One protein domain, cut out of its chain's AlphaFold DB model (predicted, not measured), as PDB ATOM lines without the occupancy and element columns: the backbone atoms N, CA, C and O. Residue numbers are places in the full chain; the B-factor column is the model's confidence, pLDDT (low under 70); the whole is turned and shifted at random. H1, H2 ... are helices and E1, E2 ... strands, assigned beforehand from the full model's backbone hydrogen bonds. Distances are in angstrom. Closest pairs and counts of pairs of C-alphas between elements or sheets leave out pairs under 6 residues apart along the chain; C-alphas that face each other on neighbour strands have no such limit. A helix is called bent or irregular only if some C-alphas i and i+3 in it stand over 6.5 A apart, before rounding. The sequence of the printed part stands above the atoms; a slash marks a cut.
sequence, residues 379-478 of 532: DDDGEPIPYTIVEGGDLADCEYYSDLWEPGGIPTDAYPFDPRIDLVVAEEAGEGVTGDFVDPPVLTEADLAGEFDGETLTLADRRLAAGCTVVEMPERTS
ATOM      1  N   ASP A 379      94.941 135.046 258.012       82.56
ATOM      2  CA  ASP A 379      95.644 135.477 259.212       82.56
ATOM      3  C   ASP A 379      94.667 135.903 260.328       82.56
ATOM      4  O   ASP A 379      93.440 135.836 260.192       82.56
ATOM      5  N   ASP A 380      95.219 136.327 261.467       82.19
ATOM      6  CA  ASP A 380      94.439 136.763 262.632       82.19
ATOM      7  C   ASP A 380      93.554 137.994 262.348       82.19
ATOM      8  O   ASP A 380      92.566 138.220 263.060       82.19
ATOM      9  N   ASP A 381      93.874 138.768 261.307       83.56
ATOM     10  CA  ASP A 381      93.111 139.931 260.850       83.56
ATOM     11  C   ASP A 381      92.038 139.554 259.805       83.56
ATOM     12  O   ASP A 381      91.179 140.374 259.463       83.56
ATOM     13  N   GLY A 382      92.004 138.286 259.377       82.06
ATOM     14  CA  GLY A 382      91.049 137.749 258.410       82.06
ATOM     15  C   GLY A 382      91.451 137.969 256.952       82.06
ATOM     16  O   GLY A 382      90.612 137.763 256.072       82.06
ATOM     17  N   GLU A 383      92.697 138.364 256.689       82.75
ATOM     18  CA  GLU A 383      93.240 138.521 255.340       82.75
ATOM     19  C   GLU A 383      93.813 137.186 254.831       82.75
ATOM     20  O   GLU A 383      94.427 136.451 255.607       82.75
ATOM     21  N   PRO A 384      93.615 136.815 253.552       83.06
ATOM     22  CA  PRO A 384      94.147 135.568 253.003       83.06
ATOM     23  C   PRO A 384      95.676 135.502 253.084       83.06
ATOM     24  O   PRO A 384      96.370 136.447 252.708       83.06
ATOM     25  N   ILE A 385      96.207 134.363 253.526       85.50
ATOM     26  CA  ILE A 385      97.655 134.150 253.623       85.50
ATOM     27  C   ILE A 385      98.189 133.783 252.230       85.50
ATOM     28  O   ILE A 385      97.612 132.901 251.587       85.50
ATOM     29  N   PRO A 386      99.276 134.404 251.742       87.31
ATOM     30  CA  PRO A 386      99.875 134.030 250.468       87.31
ATOM     31  C   PRO A 386     100.608 132.686 250.561       87.31
ATOM     32  O   PRO A 386     101.245 132.379 251.571       87.31
ATOM     33  N   TYR A 387     100.567 131.906 249.483       88.88
ATOM     34  CA  TYR A 387     101.435 130.743 249.332       88.88
ATOM     35  C   TYR A 387     102.907 131.172 249.288       88.88
ATOM     36  O   TYR A 387     103.262 132.200 248.703       88.88
ATOM     37  N   THR A 388     103.786 130.335 249.836       86.50
ATOM     38  CA  THR A 388     105.230 130.479 249.642       86.50
ATOM     39  C   THR A 388     105.633 129.789 248.346       86.50
ATOM     40  O   THR A 388     105.341 128.613 248.160       86.50
ATOM     41  N   ILE A 389     106.327 130.497 247.457       82.38
ATOM     42  CA  ILE A 389     106.895 129.886 246.250       82.38
ATOM     43  C   ILE A 389     108.180 129.160 246.647       82.38
ATOM     44  O   ILE A 389     109.117 129.790 247.146       82.38
ATOM     45  N   VAL A 390     108.215 127.848 246.441       82.38
ATOM     46  CA  VAL A 390     109.380 127.007 246.737       82.38
ATOM     47  C   VAL A 390     110.198 126.739 245.473       82.38
ATOM     48  O   VAL A 390     109.881 127.224 244.383       82.38
ATOM     49  N   GLU A 391     111.320 126.039 245.627       71.81
ATOM     50  CA  GLU A 391     112.208 125.711 244.512       71.81
ATOM     51  C   GLU A 391     111.436 124.993 243.392       71.81
ATOM     52  O   GLU A 391     110.670 124.071 243.654       71.81
ATOM     53  N   GLY A 392     111.599 125.451 242.146       68.62
ATOM     54  CA  GLY A 392     110.850 124.940 240.989       68.62
ATOM     55  C   GLY A 392     109.547 125.687 240.667       68.62
ATOM     56  O   GLY A 392     109.008 125.497 239.582       68.62
ATOM     57  N   GLY A 393     109.084 126.597 241.535       78.00
ATOM     58  CA  GLY A 393     107.885 127.411 241.287       78.00
ATOM     59  C   GLY A 393     106.587 126.843 241.869       78.00
ATOM     60  O   GLY A 393     105.534 127.469 241.695       78.00
ATOM     61  N   ASP A 394     106.677 125.715 242.578       88.44
ATOM     62  CA  ASP A 394     105.589 125.121 243.354       88.44
ATOM     63  C   ASP A 394     105.150 126.035 244.499       88.44
ATOM     64  O   ASP A 394     105.903 126.886 244.987       88.44
ATOM     65  N   LEU A 395     103.911 125.846 244.946       89.75
ATOM     66  CA  LEU A 395     103.336 126.610 246.042       89.75
ATOM     67  C   LEU A 395     103.301 125.760 247.305       89.75
ATOM     68  O   LEU A 395     102.774 124.654 247.303       89.75
ATOM     69  N   ALA A 396     103.821 126.289 248.402       89.69
ATOM     70  CA  ALA A 396     103.763 125.658 249.710       89.69
ATOM     71  C   ALA A 396     102.919 126.498 250.664       89.69
ATOM     72  O   ALA A 396     103.160 127.696 250.847       89.69
ATOM     73  N   ASP A 397     101.938 125.851 251.284       89.75
ATOM     74  CA  ASP A 397     101.207 126.407 252.414       89.75
ATOM     75  C   ASP A 397     101.691 125.743 253.703       89.75
ATOM     76  O   ASP A 397     101.469 124.550 253.904       89.75
ATOM     77  N   CYS A 398     102.393 126.498 254.549       88.81
ATOM     78  CA  CYS A 398     103.072 125.975 255.735       88.81
ATOM     79  C   CYS A 398     102.488 126.538 257.031       88.81
ATOM     80  O   CYS A 398     102.111 127.708 257.115       88.81
ATOM     81  N   GLU A 399     102.434 125.711 258.071       87.81
ATOM     82  CA  GLU A 399     101.967 126.117 259.403       87.81
ATOM     83  C   GLU A 399     103.028 126.875 260.202       87.81
ATOM     84  O   GLU A 399     102.696 127.666 261.086       87.81
ATOM     85  N   TYR A 400     104.299 126.639 259.892       88.75
ATOM     86  CA  TYR A 400     105.422 127.188 260.628       88.75
ATOM     87  C   TYR A 400     106.516 127.683 259.687       88.75
ATOM     88  O   TYR A 400     106.842 127.013 258.708       88.75
ATOM     89  N   TYR A 401     107.117 128.818 260.045       88.88
ATOM     90  CA  TYR A 401     108.303 129.380 259.409       88.88
ATOM     91  C   TYR A 401     109.320 129.748 260.494       88.88
ATOM     92  O   TYR A 401     108.974 130.406 261.474       88.88
ATOM     93  N   SER A 402     110.574 129.340 260.317       91.81
ATOM     94  CA  SER A 402     111.694 129.793 261.144       91.81
ATOM     95  C   SER A 402     112.099 131.221 260.775       91.81
ATOM     96  O   SER A 402     111.970 131.593 259.609       91.81
ATOM     97  N   ASP A 403     112.730 131.959 261.684       90.12
ATOM     98  CA  ASP A 403     113.444 133.196 261.335       90.12
ATOM     99  C   ASP A 403     114.932 132.919 261.072       90.12
ATOM    100  O   ASP A 403     115.445 131.850 261.404       90.12
ATOM    101  N   LEU A 404     115.643 133.872 260.460       89.75
ATOM    102  CA  LEU A 404     117.098 133.799 260.286       89.75
ATOM    103  C   LEU A 404     117.806 134.607 261.371       89.75
ATOM    104  O   LEU A 404     117.539 135.794 261.548       89.75
ATOM    105  N   TRP A 405     118.742 133.969 262.068       88.12
ATOM    106  CA  TRP A 405     119.656 134.641 262.980       88.12
ATOM    107  C   TRP A 405     120.938 135.001 262.243       88.12
ATOM    108  O   TRP A 405     121.575 134.122 261.670       88.12
ATOM    109  N   GLU A 406     121.331 136.275 262.284       86.12
ATOM    110  CA  GLU A 406     122.584 136.769 261.704       86.12
ATOM    111  C   GLU A 406     123.607 137.063 262.814       86.12
ATOM    112  O   GLU A 406     123.647 138.185 263.339       86.12
ATOM    113  N   PRO A 407     124.463 136.097 263.190       76.56
ATOM    114  CA  PRO A 407     125.459 136.327 264.227       76.56
ATOM    115  C   PRO A 407     126.423 137.442 263.791       76.56
ATOM    116  O   PRO A 407     127.097 137.359 262.764       76.56
ATOM    117  N   GLY A 408     126.458 138.538 264.554       69.56
ATOM    118  CA  GLY A 408     127.296 139.706 264.257       69.56
ATOM    119  C   GLY A 408     126.888 140.523 263.020       69.56
ATOM    120  O   GLY A 408     127.673 141.365 262.583       69.56
ATOM    121  N   GLY A 409     125.689 140.303 262.458       67.56
ATOM    122  CA  GLY A 409     125.174 141.046 261.297       67.56
ATOM    123  C   GLY A 409     125.886 140.733 259.977       67.56
ATOM    124  O   GLY A 409     125.970 141.595 259.101       67.56
ATOM    125  N   ILE A 410     126.465 139.535 259.856       68.75
ATOM    126  CA  ILE A 410     127.111 139.043 258.635       68.75
ATOM    127  C   ILE A 410     126.114 138.120 257.905       68.75
ATOM    128  O   ILE A 410     125.898 136.996 258.357       68.75
ATOM    129  N   PRO A 411     125.536 138.529 256.755       70.62
ATOM    130  CA  PRO A 411     124.466 137.771 256.091       70.62
ATOM    131  C   PRO A 411     124.865 136.351 255.661       70.62
ATOM    132  O   PRO A 411     124.035 135.443 255.610       70.62
ATOM    133  N   THR A 412     126.145 136.115 255.352       74.62
ATOM    134  CA  THR A 412     126.631 134.791 254.922       74.62
ATOM    135  C   THR A 412     126.570 133.743 256.027       74.62
ATOM    136  O   THR A 412     126.370 132.569 255.724       74.62
ATOM    137  N   ASP A 413     126.646 134.163 257.288       79.75
ATOM    138  CA  ASP A 413     126.654 133.265 258.446       79.75
ATOM    139  C   ASP A 413     125.248 133.048 259.028       79.75
ATOM    140  O   ASP A 413     125.103 132.411 260.071       79.75
ATOM    141  N   ALA A 414     124.209 133.565 258.359       85.75
ATOM    142  CA  ALA A 414     122.845 133.445 258.846       85.75
ATOM    143  C   ALA A 414     122.374 131.983 258.905       85.75
ATOM    144  O   ALA A 414     122.630 131.202 257.981       85.75
ATOM    145  N   TYR A 415     121.658 131.626 259.969       89.38
ATOM    146  CA  TYR A 415     121.100 130.288 260.163       89.38
ATOM    147  C   TYR A 415     119.660 130.341 260.696       89.38
ATOM    148  O   TYR A 415     119.304 131.295 261.389       89.38
ATOM    149  N   PRO A 416     118.821 129.335 260.393       91.56
ATOM    150  CA  PRO A 416     117.447 129.287 260.877       91.56
ATOM    151  C   PRO A 416     117.383 129.075 262.395       91.56
ATOM    152  O   PRO A 416     118.117 128.252 262.947       91.56
ATOM    153  N   PHE A 417     116.491 129.791 263.075       91.50
ATOM    154  CA  PHE A 417     116.183 129.613 264.497       91.50
ATOM    155  C   PHE A 417     114.669 129.647 264.739       91.50
ATOM    156  O   PHE A 417     113.906 130.156 263.916       91.50
ATOM    157  N   ASP A 418     114.228 129.100 265.874       90.00
ATOM    158  CA  ASP A 418     112.806 129.078 266.220       90.00
ATOM    159  C   ASP A 418     112.342 130.444 266.761       90.00
ATOM    160  O   ASP A 418     112.762 130.820 267.862       90.00
ATOM    161  N   PRO A 419     111.454 131.180 266.058       87.88
ATOM    162  CA  PRO A 419     110.996 132.504 266.483       87.88
ATOM    163  C   PRO A 419     110.150 132.463 267.761       87.88
ATOM    164  O   PRO A 419     109.893 133.497 268.373       87.88
ATOM    165  N   ARG A 420     109.722 131.273 268.202       87.44
ATOM    166  CA  ARG A 420     109.021 131.080 269.480       87.44
ATOM    167  C   ARG A 420     109.966 131.154 270.685       87.44
ATOM    168  O   ARG A 420     109.494 131.155 271.822       87.44
ATOM    169  N   ILE A 421     111.282 131.173 270.461       83.88
ATOM    170  CA  ILE A 421     112.287 131.311 271.516       83.88
ATOM    171  C   ILE A 421     112.514 132.795 271.807       83.88
ATOM    172  O   ILE A 421     112.927 133.561 270.938       83.88
ATOM    173  N   ASP A 422     112.310 133.190 273.065       81.38
ATOM    174  CA  ASP A 422     112.625 134.541 273.528       81.38
ATOM    175  C   ASP A 422     114.137 134.805 273.438       81.38
ATOM    176  O   ASP A 422     114.948 134.121 274.072       81.38
ATOM    177  N   LEU A 423     114.524 135.839 272.687       80.44
ATOM    178  CA  LEU A 423     115.915 136.278 272.595       80.44
ATOM    179  C   LEU A 423     116.366 136.901 273.922       80.44
ATOM    180  O   LEU A 423     115.758 137.847 274.430       80.44
ATOM    181  N   VAL A 424     117.466 136.389 274.475       78.31
ATOM    182  CA  VAL A 424     118.001 136.832 275.769       78.31
ATOM    183  C   VAL A 424     119.218 137.727 275.556       78.31
ATOM    184  O   VAL A 424     120.123 137.402 274.792       78.31
ATOM    185  N   VAL A 425     119.264 138.852 276.268       70.31
ATOM    186  CA  VAL A 425     120.442 139.732 276.321       70.31
ATOM    187  C   VAL A 425     121.382 139.228 277.415       70.31
ATOM    188  O   VAL A 425     120.937 138.947 278.529       70.31
ATOM    189  N   ALA A 426     122.677 139.106 277.123       66.19
ATOM    190  CA  ALA A 426     123.645 138.609 278.098       66.19
ATOM    191  C   ALA A 426     123.762 139.562 279.311       66.19
ATOM    192  O   ALA A 426     124.161 140.718 279.163       66.19
ATOM    193  N   GLU A 427     123.438 139.080 280.520       60.12
ATOM    194  CA  GLU A 427     123.531 139.886 281.755       60.12
ATOM    195  C   GLU A 427     124.977 140.032 282.276       60.12
ATOM    196  O   GLU A 427     125.303 141.039 282.901       60.12
ATOM    197  N   GLU A 428     125.873 139.088 281.966       57.84
ATOM    198  CA  GLU A 428     127.317 139.187 282.228       57.84
ATOM    199  C   GLU A 428     128.108 138.470 281.120       57.84
ATOM    200  O   GLU A 428     128.221 137.244 281.119       57.84
ATOM    201  N   ALA A 429     128.693 139.223 280.186       47.09
ATOM    202  CA  ALA A 429     129.725 138.701 279.292       47.09
ATOM    203  C   ALA A 429     131.110 139.120 279.812       47.09
ATOM    204  O   ALA A 429     131.319 140.257 280.246       47.09
ATOM    205  N   GLY A 430     132.057 138.181 279.818       50.12
ATOM    206  CA  GLY A 430     133.431 138.423 280.257       50.12
ATOM    207  C   GLY A 430     134.076 139.612 279.535       50.12
ATOM    208  O   GLY A 430     133.901 139.789 278.337       50.12
ATOM    209  N   GLU A 431     134.810 140.419 280.308       50.41
ATOM    210  CA  GLU A 431     135.644 141.557 279.887       50.41
ATOM    211  C   GLU A 431     135.098 142.427 278.733       50.41
ATOM    212  O   GLU A 431     135.696 142.532 277.666       50.41
ATOM    213  N   GLY A 432     134.037 143.192 279.016       51.59
ATOM    214  CA  GLY A 432     133.893 144.542 278.451       51.59
ATOM    215  C   GLY A 432     132.842 144.764 277.365       51.59
ATOM    216  O   GLY A 432     132.783 145.878 276.846       51.59
ATOM    217  N   VAL A 433     131.987 143.786 277.060       46.19
ATOM    218  CA  VAL A 433     130.839 143.986 276.162       46.19
ATOM    219  C   VAL A 433     129.549 143.703 276.928       46.19
ATOM    220  O   VAL A 433     129.261 142.573 277.291       46.19
ATOM    221  N   THR A 434     128.789 144.748 277.240       44.97
ATOM    222  CA  THR A 434     127.456 144.640 277.853       44.97
ATOM    223  C   THR A 434     126.422 145.038 276.807       44.97
ATOM    224  O   THR A 434     126.453 146.191 276.372       44.97
ATOM    225  N   GLY A 435     125.521 144.126 276.428       53.97
ATOM    226  CA  GLY A 435     124.399 144.425 275.524       53.97
ATOM    227  C   GLY A 435     124.253 143.540 274.282       53.97
ATOM    228  O   GLY A 435     123.304 143.766 273.537       53.97
ATOM    229  N   ASP A 436     125.126 142.554 274.064       61.41
ATOM    230  CA  ASP A 436     124.982 141.612 272.946       61.41
ATOM    231  C   ASP A 436     123.933 140.530 273.257       61.41
ATOM    232  O   ASP A 436     123.790 140.071 274.401       61.41
ATOM    233  N   PHE A 437     123.177 140.142 272.230       67.38
ATOM    234  CA  PHE A 437     122.244 139.022 272.301       67.38
ATOM    235  C   PHE A 437     123.012 137.706 272.441       67.38
ATOM    236  O   PHE A 437     124.074 137.524 271.849       67.38
ATOM    237  N   VAL A 438     122.470 136.784 273.235       79.06
ATOM    238  CA  VAL A 438     122.924 135.394 273.227       79.06
ATOM    239  C   VAL A 438     122.413 134.752 271.943       79.06
ATOM    240  O   VAL A 438     121.206 134.763 271.705       79.06
ATOM    241  N   ASP A 439     123.323 134.192 271.145       81.69
ATOM    242  CA  ASP A 439     122.973 133.488 269.910       81.69
ATOM    243  C   ASP A 439     121.937 132.377 270.197       81.69
ATOM    244  O   ASP A 439     122.189 131.509 271.047       81.69
ATOM    245  N   PRO A 440     120.767 132.385 269.527       85.75
ATOM    246  CA  PRO A 440     119.759 131.350 269.681       85.75
ATOM    247  C   PRO A 440     120.273 130.019 269.113       85.75
ATOM    248  O   PRO A 440     121.128 130.007 268.220       85.75
ATOM    249  N   PRO A 441     119.770 128.876 269.614       88.12
ATOM    250  CA  PRO A 441     120.148 127.575 269.078       88.12
ATOM    251  C   PRO A 441     119.777 127.471 267.594       88.12
ATOM    252  O   PRO A 441     118.710 127.925 267.181       88.12
ATOM    253  N   VAL A 442     120.661 126.849 266.811       89.38
ATOM    254  CA  VAL A 442     120.397 126.530 265.402       89.38
ATOM    255  C   VAL A 442     119.223 125.559 265.336       89.38
ATOM    256  O   VAL A 442     119.259 124.516 265.990       89.38
ATOM    257  N   LEU A 443     118.215 125.898 264.543       90.06
ATOM    258  CA  LEU A 443     117.088 125.030 264.237       90.06
ATOM    259  C   LEU A 443     117.429 124.161 263.024       90.06
ATOM    260  O   LEU A 443     117.912 124.662 262.010       90.06
ATOM    261  N   THR A 444     117.184 122.858 263.111       90.06
ATOM    262  CA  THR A 444     117.400 121.915 262.008       90.06
ATOM    263  C   THR A 444     116.095 121.240 261.596       90.06
ATOM    264  O   THR A 444     115.149 121.169 262.376       90.06
ATOM    265  N   GLU A 445     116.038 120.676 260.385       85.06
ATOM    266  CA  GLU A 445     114.864 119.910 259.924       85.06
ATOM    267  C   GLU A 445     114.501 118.765 260.885       85.06
ATOM    268  O   GLU A 445     113.330 118.452 261.088       85.06
ATOM    269  N   ALA A 446     115.506 118.162 261.533       85.31
ATOM    270  CA  ALA A 446     115.303 117.093 262.505       85.31
ATOM    271  C   ALA A 446     114.593 117.565 263.782       85.31
ATOM    272  O   ALA A 446     113.922 116.757 264.424       85.31
ATOM    273  N   ASP A 447     114.730 118.842 264.146       85.44
ATOM    274  CA  ASP A 447     114.081 119.413 265.328       85.44
ATOM    275  C   ASP A 447     112.578 119.633 265.100       85.44
ATOM    276  O   ASP A 447     111.804 119.555 266.048       85.44
ATOM    277  N   LEU A 448     112.167 119.829 263.842       84.31
ATOM    278  CA  LEU A 448     110.769 120.019 263.426       84.31
ATOM    279  C   LEU A 448     110.073 118.694 263.056       84.31
ATOM    280  O   LEU A 448     108.856 118.646 262.854       84.31
ATOM    281  N   ALA A 449     110.834 117.600 262.966       77.69
ATOM    282  CA  ALA A 449     110.342 116.309 262.504       77.69
ATOM    283  C   ALA A 449     109.275 115.725 263.449       77.69
ATOM    284  O   ALA A 449     109.555 115.333 264.584       77.69
ATOM    285  N   GLY A 450     108.043 115.600 262.945       74.69
ATOM    286  CA  GLY A 450     106.905 115.054 263.690       74.69
ATOM    287  C   GLY A 450     106.269 116.022 264.692       74.69
ATOM    288  O   GLY A 450     105.403 115.597 265.458       74.69
ATOM    289  N   GLU A 451     106.684 117.294 264.701       84.81
ATOM    290  CA  GLU A 451     105.992 118.365 265.429       84.81
ATOM    291  C   GLU A 451     104.740 118.839 264.676       84.81
ATOM    292  O   GLU A 451     103.726 119.144 265.303       84.81
ATOM    293  N   PHE A 452     104.798 118.830 263.342       85.38
ATOM    294  CA  PHE A 452     103.727 119.266 262.449       85.38
ATOM    295  C   PHE A 452     103.272 118.127 261.533       85.38
ATOM    296  O   PHE A 452     104.070 117.267 261.146       85.38
ATOM    297  N   ASP A 453     101.993 118.142 261.161       80.50
ATOM    298  CA  ASP A 453     101.443 117.244 260.149       80.50
ATOM    299  C   ASP A 453     101.742 117.835 258.758       80.50
ATOM    300  O   ASP A 453     101.070 118.755 258.309       80.50
ATOM    301  N   GLY A 454     102.777 117.341 258.075       82.00
ATOM    302  CA  GLY A 454     103.151 117.813 256.736       82.00
ATOM    303  C   GLY A 454     104.646 117.697 256.456       82.00
ATOM    304  O   GLY A 454     105.393 117.116 257.246       82.00
ATOM    305  N   GLU A 455     105.081 118.237 255.320       85.88
ATOM    306  CA  GLU A 455     106.494 118.225 254.939       85.88
ATOM    307  C   GLU A 455     107.272 119.360 255.619       85.88
ATOM    308  O   GLU A 455     106.718 120.405 255.974       85.88
ATOM    309  N   THR A 456     108.570 119.136 255.825       88.56
ATOM    310  CA  THR A 456     109.525 120.172 256.231       88.56
ATOM    311  C   THR A 456     110.322 120.574 255.001       88.56
ATOM    312  O   THR A 456     110.896 119.713 254.338       88.56
ATOM    313  N   LEU A 457     110.335 121.867 254.693       86.81
ATOM    314  CA  LEU A 457     110.954 122.429 253.501       86.81
ATOM    315  C   LEU A 457     112.054 123.408 253.906       86.81
ATOM    316  O   LEU A 457     111.863 124.231 254.802       86.81
ATOM    317  N   THR A 458     113.181 123.361 253.204       87.25
ATOM    318  CA  THR A 458     114.172 124.440 253.239       87.25
ATOM    319  C   THR A 458     113.828 125.441 252.136       87.25
ATOM    320  O   THR A 458     113.804 125.094 250.958       87.25
ATOM    321  N   LEU A 459     113.536 126.684 252.514       83.00
ATOM    322  CA  LEU A 459     113.223 127.770 251.585       83.00
ATOM    323  C   LEU A 459     114.494 128.307 250.911       83.00
ATOM    324  O   LEU A 459     115.603 128.169 251.429       83.00
ATOM    325  N   ALA A 460     114.326 128.998 249.779       74.75
ATOM    326  CA  ALA A 460     115.435 129.561 248.999       74.75
ATOM    327  C   ALA A 460     116.317 130.552 249.789       74.75
ATOM    328  O   ALA A 460     117.496 130.722 249.486       74.75
ATOM    329  N   ASP A 461     115.770 131.194 250.823       76.38
ATOM    330  CA  ASP A 461     116.496 132.107 251.710       76.38
ATOM    331  C   ASP A 461     117.155 131.414 252.919       76.38
ATOM    332  O   ASP A 461     117.751 132.091 253.758       76.38
ATOM    333  N   ARG A 462     117.134 130.073 252.968       84.62
ATOM    334  CA  ARG A 462     117.643 129.199 254.046       84.62
ATOM    335  C   ARG A 462     116.777 129.130 255.306       84.62
ATOM    336  O   ARG A 462     117.210 128.527 256.289       84.62
ATOM    337  N   ARG A 463     115.572 129.708 255.314       88.81
ATOM    338  CA  ARG A 463     114.597 129.435 256.382       88.81
ATOM    339  C   ARG A 463     114.055 128.014 256.262       88.81
ATOM    340  O   ARG A 463     113.975 127.459 255.170       88.81
ATOM    341  N   LEU A 464     113.651 127.446 257.389       90.19
ATOM    342  CA  LEU A 464     112.894 126.205 257.450       90.19
ATOM    343  C   LEU A 464     111.408 126.526 257.554       90.19
ATOM    344  O   LEU A 464     111.001 127.379 258.342       90.19
ATOM    345  N   ALA A 465     110.602 125.810 256.785       89.69
ATOM    346  CA  ALA A 465     109.160 125.796 256.919       89.69
ATOM    347  C   ALA A 465     108.699 124.376 257.271       89.69
ATOM    348  O   ALA A 465     109.299 123.401 256.820       89.69
ATOM    349  N   ALA A 466     107.671 124.238 258.107       90.94
ATOM    350  CA  ALA A 466     107.165 122.934 258.540       90.94
ATOM    351  C   ALA A 466     105.636 122.890 258.567       90.94
ATOM    352  O   ALA A 466     104.969 123.926 258.619       90.94
ATOM    353  N   GLY A 467     105.090 121.670 258.501       89.75
ATOM    354  CA  GLY A 467     103.654 121.463 258.299       89.75
ATOM    355  C   GLY A 467     103.215 121.929 256.913       89.75
ATOM    356  O   GLY A 467     102.131 122.483 256.766       89.75
ATOM    357  N   CYS A 468     104.095 121.807 255.917       89.06
ATOM    358  CA  CYS A 468     103.836 122.306 254.578       89.06
ATOM    359  C   CYS A 468     102.984 121.321 253.780       89.06
ATOM    360  O   CYS A 468     103.294 120.127 253.712       89.06
ATOM    361  N   THR A 469     101.946 121.841 253.131       90.06
ATOM    362  CA  THR A 469     101.252 121.178 252.024       90.06
ATOM    363  C   THR A 469     101.731 121.803 250.720       90.06
ATOM    364  O   THR A 469     101.528 122.998 250.498       90.06
ATOM    365  N   VAL A 470     102.381 121.003 249.873       89.38
ATOM    366  CA  VAL A 470     102.881 121.445 248.565       89.38
ATOM    367  C   VAL A 470     101.813 121.211 247.501       89.38
ATOM    368  O   VAL A 470     101.256 120.118 247.383       89.38
ATOM    369  N   VAL A 471     101.530 122.256 246.734       89.94
ATOM    370  CA  VAL A 471     100.698 122.236 245.537       89.94
ATOM    371  C   VAL A 471     101.637 122.251 244.340       89.94
ATOM    372  O   VAL A 471     102.345 123.232 244.110       89.94
ATOM    373  N   GLU A 472     101.624 121.147 243.595       89.44
ATOM    374  CA  GLU A 472     102.402 120.994 242.369       89.44
ATOM    375  C   GLU A 472     101.876 121.975 241.317       89.44
ATOM    376  O   GLU A 472     100.723 121.896 240.869       89.44
ATOM    377  N   MET A 473     102.723 122.924 240.946       87.50
ATOM    378  CA  MET A 473     102.431 123.914 239.929       87.50
ATOM    379  C   MET A 473     103.076 123.512 238.610       87.50
ATOM    380  O   MET A 473     104.094 122.821 238.579       87.50
ATOM    381  N   PRO A 474     102.508 123.958 237.485       81.94
ATOM    382  CA  PRO A 474     103.250 123.954 236.242       81.94
ATOM    383  C   PRO A 474     104.562 124.726 236.388       81.94
ATOM    384  O   PRO A 474     104.674 125.656 237.187       81.94
ATOM    385  N   GLU A 475     105.535 124.375 235.557       79.50
ATOM    386  CA  GLU A 475     106.831 125.045 235.517       79.50
ATOM    387  C   GLU A 475     106.706 126.569 235.351       79.50
ATOM    388  O   GLU A 475     105.822 127.061 234.652       79.50
ATOM    389  N   ARG A 476     107.619 127.326 235.965       79.94
ATOM    390  CA  ARG A 476     107.631 128.792 235.925       79.94
ATOM    391  C   ARG A 476     108.714 129.324 234.977       79.94
ATOM    392  O   ARG A 476     109.841 128.847 235.014       79.94
ATOM    393  N   THR A 477     108.389 130.330 234.160       78.75
ATOM    394  CA  THR A 477     109.346 131.073 233.315       78.75
ATOM    395  C   THR A 477     109.226 132.581 233.520       78.75
ATOM    396  O   THR A 477     108.354 133.062 234.243       78.75
ATOM    397  N   SER A 478     110.102 133.344 232.865       83.12
ATOM    398  CA  SER A 478     109.984 134.800 232.775       83.12
ATOM    399  C   SER A 478     109.315 135.267 231.469       83.12
ATOM    400  O   SER A 478     109.929 135.184 230.403       83.12
TER     401      SER A 478
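This is residues 379 to 478 of the 532 residues of an uncharacterized protein of Acidimicrobiales bacterium (UniProt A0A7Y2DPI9). This is a loose, elongated model with little regular structure: a small bent sheet, E2-E6-E5, at one end, a hairpin, E3 and E4, in the middle, and a long loop, residues 418 to 444, reaching to the other end. The 100 printed residues, mostly strand by named elements, which hold 28, run E1, E2, E3, E4, H1, E5, E6; both sheets are antiparallel. The radius of gyration of the C-alphas is 16.9 A and the spans are 57 by 31 by 30 A.

E6, residues 464 to 471, bends by 87 degrees at residue 467. It pairs with E5, residues 455 to 458, in a hairpin (N 457 and O 465, 2.8 A), and with E2, residues 395 to 397 (N 471 and O 395, 2.8 A). H1, residues 445 to 448, only grazes this sheet and is too short for an O i to N i+4 pair. E3, residues 403 to 405, and E4, residues 415 to 417, form a hairpin (N 405 and O 415, 2.8 A).

E1, residues 384 to 386, begins at C-alpha (94.147, 135.568, 253.003) and pairs with no named strand. E6 measures 17.5 A and ends at (100.698, 122.236, 245.537); E5 measures 10.0 A.

The printed part has no cut; E4 to H1 is a long link, and pLDDT is under 70 at residues 392, 408 to 410 and 426 to 437.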